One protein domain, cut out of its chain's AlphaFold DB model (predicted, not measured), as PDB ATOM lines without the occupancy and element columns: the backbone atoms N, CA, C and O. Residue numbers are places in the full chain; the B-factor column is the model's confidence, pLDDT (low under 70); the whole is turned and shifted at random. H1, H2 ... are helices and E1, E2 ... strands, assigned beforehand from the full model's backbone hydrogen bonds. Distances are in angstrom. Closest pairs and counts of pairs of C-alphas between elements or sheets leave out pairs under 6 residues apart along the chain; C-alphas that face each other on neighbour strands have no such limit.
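This is residues 30 to 107 of the 112 residues of an uncharacterized protein of Streptomyces chrestomyceticus JCM 4735 (UniProt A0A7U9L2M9). A strongly twisted sheet of four strands, E1 to E4, makes a compact body, and the long helix H2 leaves it as an arm whose residues 96 to 106 stick out. The short helix H1 only grazes the sheet near E1, and residues 37 to 38 pair with residues 46 to 47 of E1. The printed part has 78 residues, with two named helices and four named strands in the order H1 E1 E2 E3 E4 H2; the sheet, ordered E1 - E2 - E3 - E4, is antiparallel, and the class is mixed. The whole is compact, with a radius of gyration of the C-alphas of 13.2 A, and elongated, spanning 40 by 25 by 22 A.

E1, residues 46 to 52, begins at C-alpha 46 (34.570, 45.568, 27.226) and is 17.7 A long. E2 is residues 58 to 62, E3 residues 67 to 70 and E4 residues 82 to 86. H2, residues 89 to 106, is 25.4 A long and ends at C-alpha 106 (54.067, 44.099, -4.320). H1 is residues 30 to 33.

The strands form a meander, each the antiparallel neighbour of the one before, in three hairpins. Within hydrogen-bond range are N 59 and O 51 at 2.8 A, N 68 and O 60 at 2.8 A, and N 83 and O 69 at 2.8 A. H2 is on one face of the sheet, two layers, and only just over E4, where 3 of its 18 C-alphas fall; the closest C-alphas, of Thr 86 and Phe 92, are 6.0 A apart. On the local plane it stands at 83 degrees to E4, across the strands. In H2 every O i to N i+4 pair is within hydrogen-bond range; H1 is too short for one. H1 and H2 are apart.

The C-alphas of Gly 43 and Arg 105, the two farthest apart, are 42.1 A apart. The printed part has no cut. The links H1 to E1 and E3 to E4 are long. Only residue 42 has a pLDDT under 70.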
ATOM      1  N   ARG A  30      34.635  59.694  21.986       87.00
ATOM      2  CA  ARG A  30      33.741  58.578  21.635       87.00
ATOM      3  C   ARG A  30      33.502  57.647  22.815       87.00
ATOM      4  O   ARG A  30      32.365  57.301  23.082       87.00
ATOM      5  N   LEU A  31      34.529  57.315  23.595       88.94
ATOM      6  CA  LEU A  31      34.349  56.528  24.817       88.94
ATOM      7  C   LEU A  31      33.405  57.216  25.818       88.94
ATOM      8  O   LEU A  31      32.658  56.542  26.519       88.94
ATOM      9  N   THR A  32      33.427  58.547  25.885       90.19
ATOM     10  CA  THR A  32      32.548  59.318  26.776       90.19
ATOM     11  C   THR A  32      31.112  59.389  26.254       90.19
ATOM     12  O   THR A  32      30.174  59.312  27.042       90.19
ATOM     13  N   GLU A  33      30.935  59.558  24.944       89.62
ATOM     14  CA  GLU A  33      29.625  59.755  24.309       89.62
ATOM     15  C   GLU A  33      28.912  58.440  23.957       89.62
ATOM     16  O   GLU A  33      27.706  58.319  24.152       89.62
ATOM     17  N   GLU A  34      29.654  57.461  23.443       86.50
ATOM     18  CA  GLU A  34      29.159  56.193  22.888       86.50
ATOM     19  C   GLU A  34      29.442  55.005  23.825       86.50
ATOM     20  O   GLU A  34      28.731  54.001  23.797       86.50
ATOM     21  N   GLY A  35      30.445  55.124  24.700       88.75
ATOM     22  CA  GLY A  35      30.804  54.083  25.661       88.75
ATOM     23  C   GLY A  35      31.707  52.987  25.091       88.75
ATOM     24  O   GLY A  35      32.363  53.132  24.059       88.75
ATOM     25  N   THR A  36      31.787  51.879  25.825       91.25
ATOM     26  CA  THR A  36      32.552  50.685  25.437       91.25
ATOM     27  C   THR A  36      31.724  49.732  24.584       91.25
ATOM     28  O   THR A  36      30.522  49.587  24.810       91.25
ATOM     29  N   VAL A  37      32.381  48.969  23.710       90.25
ATOM     30  CA  VAL A  37      31.752  47.878  22.953       90.25
ATOM     31  C   VAL A  37      31.832  46.549  23.692       90.25
ATOM     32  O   VAL A  37      32.781  46.295  24.433       90.25
ATOM     33  N   ARG A  38      30.848  45.676  23.471       90.25
ATOM     34  CA  ARG A  38      30.901  44.273  23.907       90.25
ATOM     35  C   ARG A  38      31.723  43.470  22.907       90.25
ATOM     36  O   ARG A  38      31.376  43.419  21.732       90.25
ATOM     37  N   LEU A  39      32.780  42.819  23.380       90.69
ATOM     38  CA  LEU A  39      33.604  41.936  22.559       90.69
ATOM     39  C   LEU A  39      33.147  40.469  22.689       90.69
ATOM     40  O   LEU A  39      32.485  40.117  23.672       90.69
ATOM     41  N   PRO A  40      33.475  39.600  21.713       87.88
ATOM     42  CA  PRO A  40      33.042  38.206  21.705       87.88
ATOM     43  C   PRO A  40      33.467  37.421  22.944       87.88
ATOM     44  O   PRO A  40      34.556  37.610  23.486       87.88
ATOM     45  N   GLY A  41      32.612  36.475  23.336       77.81
ATOM     46  CA  GLY A  41      32.780  35.620  24.510       77.81
ATOM     47  C   GLY A  41      31.599  35.745  25.474       77.81
ATOM     48  O   GLY A  41      30.988  36.805  25.604       77.81
ATOM     49  N   ALA A  42      31.241  34.656  26.159       66.69
ATOM     50  CA  ALA A  42      30.204  34.701  27.189       66.69
ATOM     51  C   ALA A  42      30.682  35.584  28.355       66.69
ATOM     52  O   ALA A  42      31.652  35.246  29.025       66.69
ATOM     53  N   GLY A  43      30.031  36.733  28.564       71.25
ATOM     54  CA  GLY A  43      30.552  37.756  29.480       71.25
ATOM     55  C   GLY A  43      31.842  38.414  28.975       71.25
ATOM     56  O   GLY A  43      32.647  38.844  29.791       71.25
ATOM     57  N   GLY A  44      32.037  38.444  27.651       74.50
ATOM     58  CA  GLY A  44      33.242  38.939  26.993       74.50
ATOM     59  C   GLY A  44      33.633  40.358  27.416       74.50
ATOM     60  O   GLY A  44      32.781  41.115  27.903       74.50
ATOM     61  N   PRO A  45      34.923  40.703  27.256       81.69
ATOM     62  CA  PRO A  45      35.474  41.946  27.770       81.69
ATOM     63  C   PRO A  45      34.815  43.159  27.118       81.69
ATOM     64  O   PRO A  45      34.278  43.098  26.005       81.69
ATOM     65  N   LEU A  46      34.876  44.281  27.824       90.62
ATOM     66  CA  LEU A  46      34.570  45.568  27.226       90.62
ATOM     67  C   LEU A  46      35.760  46.023  26.380       90.62
ATOM     68  O   LEU A  46      36.919  45.747  26.696       90.62
ATOM     69  N   GLY A  47      35.459  46.693  25.274       91.50
ATOM     70  CA  GLY A  47      36.449  47.198  24.340       91.50
ATOM     71  C   GLY A  47      36.288  48.684  24.067       91.50
ATOM     72  O   GLY A  47      35.195  49.241  24.179       91.50
ATOM     73  N   VAL A  48      37.381  49.316  23.657       92.88
ATOM     74  CA  VAL A  48      37.393  50.702  23.179       92.88
ATOM     75  C   VAL A  48      37.718  50.705  21.694       92.88
ATOM     76  O   VAL A  48      38.753  50.174  21.285       92.88
ATOM     77  N   VAL A  49      36.847  51.308  20.883       92.50
ATOM     78  CA  VAL A  49      37.109  51.514  19.453       92.50
ATOM     79  C   VAL A  49      38.199  52.568  19.298       92.50
ATOM     80  O   VAL A  49      38.067  53.682  19.800       92.50
ATOM     81  N   PHE A  50      39.277  52.216  18.600       90.62
ATOM     82  CA  PHE A  50      40.460  53.073  18.471       90.62
ATOM     83  C   PHE A  50      40.897  53.318  17.025       90.62
ATOM     84  O   PHE A  50      41.718  54.202  16.788       90.62
ATOM     85  N   ALA A  51      40.379  52.557  16.061       89.88
ATOM     86  CA  ALA A  51      40.715  52.728  14.653       89.88
ATOM     87  C   ALA A  51      39.572  52.281  13.732       89.88
ATOM     88  O   ALA A  51      38.645  51.591  14.162       89.88
ATOM     89  N   SER A  52      39.667  52.630  12.450       88.44
ATOM     90  CA  SER A  52      38.780  52.135  11.389       88.44
ATOM     91  C   SER A  52      39.552  51.787  10.115       88.44
ATOM     92  O   SER A  52      40.711  52.171   9.981       88.44
ATOM     93  N   ASP A  53      38.933  51.050   9.185       83.38
ATOM     94  CA  ASP A  53      39.545  50.710   7.888       83.38
ATOM     95  C   ASP A  53      39.233  51.707   6.748       83.38
ATOM     96  O   ASP A  53      39.524  51.438   5.583       83.38
ATOM     97  N   GLY A  54      38.571  52.832   7.055       77.31
ATOM     98  CA  GLY A  54      38.060  53.798   6.067       77.31
ATOM     99  C   GLY A  54      36.858  53.303   5.242       77.31
ATOM    100  O   GLY A  54      36.102  54.115   4.717       77.31
ATOM    101  N   GLY A  55      36.625  51.989   5.191       79.50
ATOM    102  CA  GLY A  55      35.479  51.327   4.558       79.50
ATOM    103  C   GLY A  55      34.332  51.012   5.523       79.50
ATOM    104  O   GLY A  55      33.421  50.263   5.172       79.50
ATOM    105  N   GLY A  56      34.380  51.561   6.740       82.94
ATOM    106  CA  GLY A  56      33.351  51.407   7.766       82.94
ATOM    107  C   GLY A  56      33.560  50.233   8.721       82.94
ATOM    108  O   GLY A  56      32.727  50.046   9.605       82.94
ATOM    109  N   ARG A  57      34.640  49.444   8.604       87.50
ATOM    110  CA  ARG A  57      34.978  48.487   9.668       87.50
ATOM    111  C   ARG A  57      35.738  49.176  10.786       87.50
ATOM    112  O   ARG A  57      36.546  50.073  10.547       87.50
ATOM    113  N   LEU A  58      35.483  48.727  12.006       90.50
ATOM    114  CA  LEU A  58      36.029  49.288  13.236       90.50
ATOM    115  C   LEU A  58      37.038  48.325  13.852       90.50
ATOM    116  O   LEU A  58      36.873  47.111  13.758       90.50
ATOM    117  N   PHE A  59      38.042  48.864  14.533       91.25
ATOM    118  CA  PHE A  59      38.952  48.100  15.377       91.25
ATOM    119  C   PHE A  59      38.787  48.519  16.833       91.25
ATOM    120  O   PHE A  59      38.760  49.713  17.149       91.25
ATOM    121  N   ALA A  60      38.710  47.530  17.716       93.44
ATOM    122  CA  ALA A  60      38.576  47.719  19.151       93.44
ATOM    123  C   ALA A  60      39.699  47.003  19.900       93.44
ATOM    124  O   ALA A  60      40.137  45.926  19.497       93.44
ATOM    125  N   VAL A  61      40.158  47.603  20.994       92.94
ATOM    126  CA  VAL A  61      41.092  46.974  21.931       92.94
ATOM    127  C   VAL A  61      40.329  46.572  23.187       92.94
ATOM    128  O   VAL A  61      39.610  47.394  23.758       92.94
ATOM    129  N   GLY A  62      40.438  45.303  23.574       92.12
ATOM    130  CA  GLY A  62      39.870  44.783  24.815       92.12
ATOM    131  C   GLY A  62      40.695  45.185  26.035       92.12
ATOM    132  O   GLY A  62      41.865  45.551  25.922       92.12
ATOM    133  N   GLU A  63      40.104  45.085  27.224       89.75
ATOM    134  CA  GLU A  63      40.815  45.286  28.502       89.75
ATOM    135  C   GLU A  63      42.009  44.330  28.687       89.75
ATOM    136  O   GLU A  63      42.964  44.649  29.393       89.75
ATOM    137  N   ASP A  64      41.974  43.175  28.020       86.75
ATOM    138  CA  ASP A  64      43.058  42.191  27.954       86.75
ATOM    139  C   ASP A  64      44.182  42.579  26.973       86.75
ATOM    140  O   ASP A  64      45.194  41.886  26.880       86.75
ATOM    141  N   GLY A  65      44.023  43.691  26.250       87.75
ATOM    142  CA  GLY A  65      44.957  44.186  25.244       87.75
ATOM    143  C   GLY A  65      44.807  43.538  23.868       87.75
ATOM    144  O   GLY A  65      45.503  43.962  22.940       87.75
ATOM    145  N   ALA A  66      43.911  42.559  23.710       91.19
ATOM    146  CA  ALA A  66      43.648  41.927  22.426       91.19
ATOM    147  C   ALA A  66      42.949  42.895  21.468       91.19
ATOM    148  O   ALA A  66      42.158  43.747  21.879       91.19
ATOM    149  N   VAL A  67      43.243  42.758  20.176       90.81
ATOM    150  CA  VAL A  67      42.653  43.603  19.132       90.81
ATOM    151  C   VAL A  67      41.607  42.816  18.371       90.81
ATOM    152  O   VAL A  67      41.841  41.681  17.949       90.81
ATOM    153  N   TYR A  68      40.470  43.461  18.171       92.62
ATOM    154  CA  TYR A  68      39.303  42.939  17.492       92.62
ATOM    155  C   TYR A  68      38.940  43.840  16.323       92.62
ATOM    156  O   TYR A  68      39.200  45.043  16.355       92.62
ATOM    157  N   ARG A  69      38.299  43.269  15.310       91.62
ATOM    158  CA  ARG A  69      37.808  43.986  14.136       91.62
ATOM    159  C   ARG A  69      36.344  43.667  13.913       91.62
ATOM    160  O   ARG A  69      35.956  42.519  14.078       91.62
ATOM    161  N   SER A  70      35.545  44.649  13.511       90.62
ATOM    162  CA  SER A  70      34.171  44.373  13.115       90.62
ATOM    163  C   SER A  70      34.128  43.482  11.865       90.62
ATOM    164  O   SER A  70      34.843  43.723  10.886       90.62
ATOM    165  N   SER A  71      33.285  42.454  11.891       85.06
ATOM    166  CA  SER A  71      33.120  41.483  10.805       85.06
ATOM    167  C   SER A  71      32.602  42.158   9.526       85.06
ATOM    168  O   SER A  71      33.045  41.877   8.403       85.06
ATOM    169  N   THR A  72      31.724  43.146   9.695       82.38
ATOM    170  CA  THR A  72      31.123  43.950   8.629       82.38
ATOM    171  C   THR A  72      31.378  45.442   8.830       82.38
ATOM    172  O   THR A  72      31.833  45.894   9.887       82.38
ATOM    173  N   ALA A  73      31.129  46.215   7.769       82.50
ATOM    174  CA  ALA A  73      31.062  47.662   7.888       82.50
ATOM    175  C   ALA A  73      29.870  48.019   8.783       82.50
ATOM    176  O   ALA A  73      28.763  47.532   8.550       82.50
ATOM    177  N   SER A  74      30.112  48.846   9.793       76.44
ATOM    178  CA  SER A  74      29.107  49.223  10.778       76.44
ATOM    179  C   SER A  74      28.907  50.731  10.798       76.44
ATOM    180  O   SER A  74      29.858  51.501  10.663       76.44
ATOM    181  N   SER A  75      27.661  51.152  11.012       71.00
ATOM    182  CA  SER A  75      27.313  52.560  11.227       71.00
ATOM    183  C   SER A  75      27.670  53.041  12.635       71.00
ATOM    184  O   SER A  75      27.647  54.243  12.884       71.00
ATOM    185  N   GLY A  76      27.986  52.119  13.551       70.31
ATOM    186  CA  GLY A  76      28.298  52.443  14.937       70.31
ATOM    187  C   GLY A  76      28.864  51.266  15.746       70.31
ATOM    188  O   GLY A  76      28.807  50.111  15.311       70.31
ATOM    189  N   PRO A  77      29.446  51.546  16.922       72.19
ATOM    190  CA  PRO A  77      30.028  50.536  17.808       72.19
ATOM    191  C   PRO A  77      29.014  49.533  18.384       72.19
ATOM    192  O   PRO A  77      29.369  48.397  18.682       72.19
ATOM    193  N   ASP A  78      27.764  49.952  18.545       72.44
ATOM    194  CA  ASP A  78      26.647  49.209  19.137       72.44
ATOM    195  C   ASP A  78      26.073  48.112  18.225       72.44
ATOM    196  O   ASP A  78      25.471  47.150  18.699       72.44
ATOM    197  N   THR A  79      26.274  48.255  16.918       74.44
ATOM    198  CA  THR A  79      25.752  47.357  15.877       74.44
ATOM    199  C   THR A  79      26.827  46.461  15.262       74.44
ATOM    200  O   THR A  79      26.521  45.611  14.426       74.44
ATOM    201  N   ALA A  80      28.083  46.627  15.681       82.56
ATOM    202  CA  ALA A  80      29.213  45.873  15.165       82.56
ATOM    203  C   ALA A  80      29.382  44.534  15.900       82.56
ATOM    204  O   ALA A  80      29.603  44.492  17.109       82.56
ATOM    205  N   GLU A  81      29.365  43.435  15.148       88.62
ATOM    206  CA  GLU A  81      29.915  42.162  15.616       88.62
ATOM    207  C   GLU A  81      31.420  42.160  15.381       88.62
ATOM    208  O   GLU A  81      31.880  42.552  14.311       88.62
ATOM    209  N   PHE A  82      32.189  41.735  16.378       90.50
ATOM    210  CA  PHE A  82      33.645  41.763  16.336       90.50
ATOM    211  C   PHE A  82      34.225  40.355  16.217       90.50
ATOM    212  O   PHE A  82      33.682  39.411  16.773       90.50
ATOM    213  N   ASP A  83      35.379  40.244  15.573       90.50
ATOM    214  CA  ASP A  83      36.216  39.051  15.523       90.50
ATOM    215  C   ASP A  83      37.589  39.379  16.107       90.50
ATOM    216  O   ASP A  83      38.123  40.473  15.901       90.50
ATOM    217  N   ARG A  84      38.178  38.442  16.857       90.38
ATOM    218  CA  ARG A  84      39.526  38.631  17.405       90.38
ATOM    219  C   ARG A  84      40.552  38.541  16.277       90.38
ATOM    220  O   ARG A  84      40.575  37.560  15.542       90.38
ATOM    221  N   VAL A  85      41.424  39.540  16.189       88.69
ATOM    222  CA  VAL A  85      42.502  39.621  15.194       88.69
ATOM    223  C   VAL A  85      43.832  39.203  15.808       88.69
ATOM    224  O   VAL A  85      44.574  38.411  15.237       88.69
ATOM    225  N   THR A  86      44.138  39.726  16.997       90.38
ATOM    226  CA  THR A  86      45.383  39.418  17.709       90.38
ATOM    227  C   THR A  86      45.157  39.350  19.209       90.38
ATOM    228  O   THR A  86      44.233  39.966  19.735       90.38
ATOM    229  N   ASP A  87      46.057  38.662  19.907       90.06
ATOM    230  CA  ASP A  87      46.061  38.592  21.371       90.06
ATOM    231  C   ASP A  87      46.653  39.845  22.038       90.06
ATOM    232  O   ASP A  87      46.686  39.929  23.262       90.06
ATOM    233  N   GLY A  88      47.145  40.814  21.258       86.00
ATOM    234  CA  GLY A  88      47.809  41.989  21.803       86.00
ATOM    235  C   GLY A  88      48.061  43.092  20.780       86.00
ATOM    236  O   GLY A  88      48.402  42.842  19.622       86.00
ATOM    237  N   LEU A  89      47.969  44.342  21.235       83.69
ATOM    238  CA  LEU A  89      48.287  45.515  20.421       83.69
ATOM    239  C   LEU A  89      49.696  45.486  19.788       83.69
ATOM    240  O   LEU A  89      49.808  45.867  18.624       83.69
ATOM    241  N   PRO A  90      50.774  45.027  20.461       85.81
ATOM    242  CA  PRO A  90      52.086  44.924  19.818       85.81
ATOM    243  C   PRO A  90      52.078  44.015  18.583       85.81
ATOM    244  O   PRO A  90      52.668  44.354  17.560       85.81
ATOM    245  N   GLN A  91      51.373  42.883  18.659       84.06
ATOM    246  CA  GLN A  91      51.207  41.950  17.549       84.06
ATOM    247  C   GLN A  91      50.416  42.603  16.413       84.06
ATOM    248  O   GLN A  91      50.797  42.477  15.252       84.06
ATOM    249  N   PHE A  92      49.360  43.351  16.738       86.56
ATOM    250  CA  PHE A  92      48.599  44.112  15.748       86.56
ATOM    251  C   PHE A  92      49.458  45.156  15.017       86.56
ATOM    252  O   PHE A  92      49.399  45.252  13.792       86.56
ATOM    253  N   LEU A  93      50.299  45.903  15.737       85.81
ATOM    254  CA  LEU A  93      51.194  46.898  15.136       85.81
ATOM    255  C   LEU A  93      52.259  46.256  14.235       85.81
ATOM    256  O   LEU A  93      52.574  46.802  13.179       85.81
ATOM    257  N   ASP A  94      52.782  45.086  14.607       85.62
ATOM    258  CA  ASP A  94      53.696  44.318  13.754       85.62
ATOM    259  C   ASP A  94      52.997  43.812  12.480       85.62
ATOM    260  O   ASP A  94      53.549  43.938  11.385       85.62
ATOM    261  N   LEU A  95      51.754  43.319  12.583       83.56
ATOM    262  CA  LEU A  95      50.948  42.958  11.411       83.56
ATOM    263  C   LEU A  95      50.716  44.163  10.495       83.56
ATOM    264  O   LEU A  95      50.925  44.057   9.286       83.56
ATOM    265  N   LEU A  96      50.350  45.318  11.058       82.69
ATOM    266  CA  LEU A  96      50.147  46.546  10.295       82.69
ATOM    267  C   LEU A  96      51.433  46.965   9.567       82.69
ATOM    268  O   LEU A  96      51.412  47.220   8.364       82.69
ATOM    269  N   HIS A  97      52.570  46.958  10.266       83.31
ATOM    270  CA  HIS A  97      53.872  47.277   9.687       83.31
ATOM    271  C   HIS A  97      54.241  46.331   8.532       83.31
ATOM    272  O   HIS A  97      54.642  46.782   7.457       83.31
ATOM    273  N   ARG A  98      54.047  45.018   8.704       82.94
ATOM    274  CA  ARG A  98      54.296  44.023   7.647       82.94
ATOM    275  C   ARG A  98      53.374  44.208   6.446       82.94
ATOM    276  O   ARG A  98      53.837  44.066   5.314       82.94
ATOM    277  N   SER A  99      52.104  44.535   6.670       79.44
ATOM    278  CA  SER A  99      51.138  44.804   5.599       79.44
ATOM    279  C   SER A  99      51.546  46.018   4.767       79.44
ATOM    280  O   SER A  99      51.525  45.949   3.538       79.44
ATOM    281  N   VAL A 100      52.024  47.084   5.414       78.94
ATOM    282  CA  VAL A 100      52.558  48.273   4.733       78.94
ATOM    283  C   VAL A 100      53.799  47.927   3.913       78.94
ATOM    284  O   VAL A 100      53.870  48.260   2.730       78.94
ATOM    285  N   LEU A 101      54.760  47.199   4.491       83.69
ATOM    286  CA  LEU A 101      55.964  46.774   3.768       83.69
ATOM    287  C   LEU A 101      55.644  45.861   2.577       83.69
ATOM    288  O   LEU A 101      56.273  45.977   1.523       83.69
ATOM    289  N   ARG A 102      54.665  44.959   2.719       78.50
ATOM    290  CA  ARG A 102      54.192  44.117   1.614       78.50
ATOM    291  C   ARG A 102      53.615  44.976   0.498       78.50
ATOM    292  O   ARG A 102      54.037  44.794  -0.640       78.50
ATOM    293  N   PHE A 103      52.726  45.911   0.824       77.94
ATOM    294  CA  PHE A 103      52.124  46.803  -0.161       77.94
ATOM    295  C   PHE A 103      53.181  47.596  -0.931       77.94
ATOM    296  O   PHE A 103      53.169  47.595  -2.158       77.94
ATOM    297  N   LEU A 104      54.152  48.190  -0.232       81.81
ATOM    298  CA  LEU A 104      55.251  48.917  -0.875       81.81
ATOM    299  C   LEU A 104      56.055  48.038  -1.846       81.81
ATOM    300  O   LEU A 104      56.575  48.537  -2.840       81.81
ATOM    301  N   ARG A 105      56.165  46.735  -1.566       82.56
ATOM    302  CA  ARG A 105      56.928  45.791  -2.389       82.56
ATOM    303  C   ARG A 105      56.131  45.214  -3.557       82.56
ATOM    304  O   ARG A 105      56.716  44.970  -4.607       82.56
ATOM    305  N   THR A 106      54.851  44.902  -3.363       81.19
ATOM    306  CA  THR A 106      54.067  44.099  -4.320       81.19
ATOM    307  C   THR A 106      52.883  44.843  -4.926       81.19
ATOM    308  O   THR A 106      52.298  44.347  -5.880       81.19
ATOM    309  N   GLY A 107      52.500  45.997  -4.376       74.75
ATOM    310  CA  GLY A 107      51.243  46.679  -4.702       74.75
ATOM    311  C   GLY A 107      49.992  45.926  -4.230       74.75
ATOM    312  O   GLY A 107      48.878  46.379  -4.471       74.75
TER     313      GLY A 107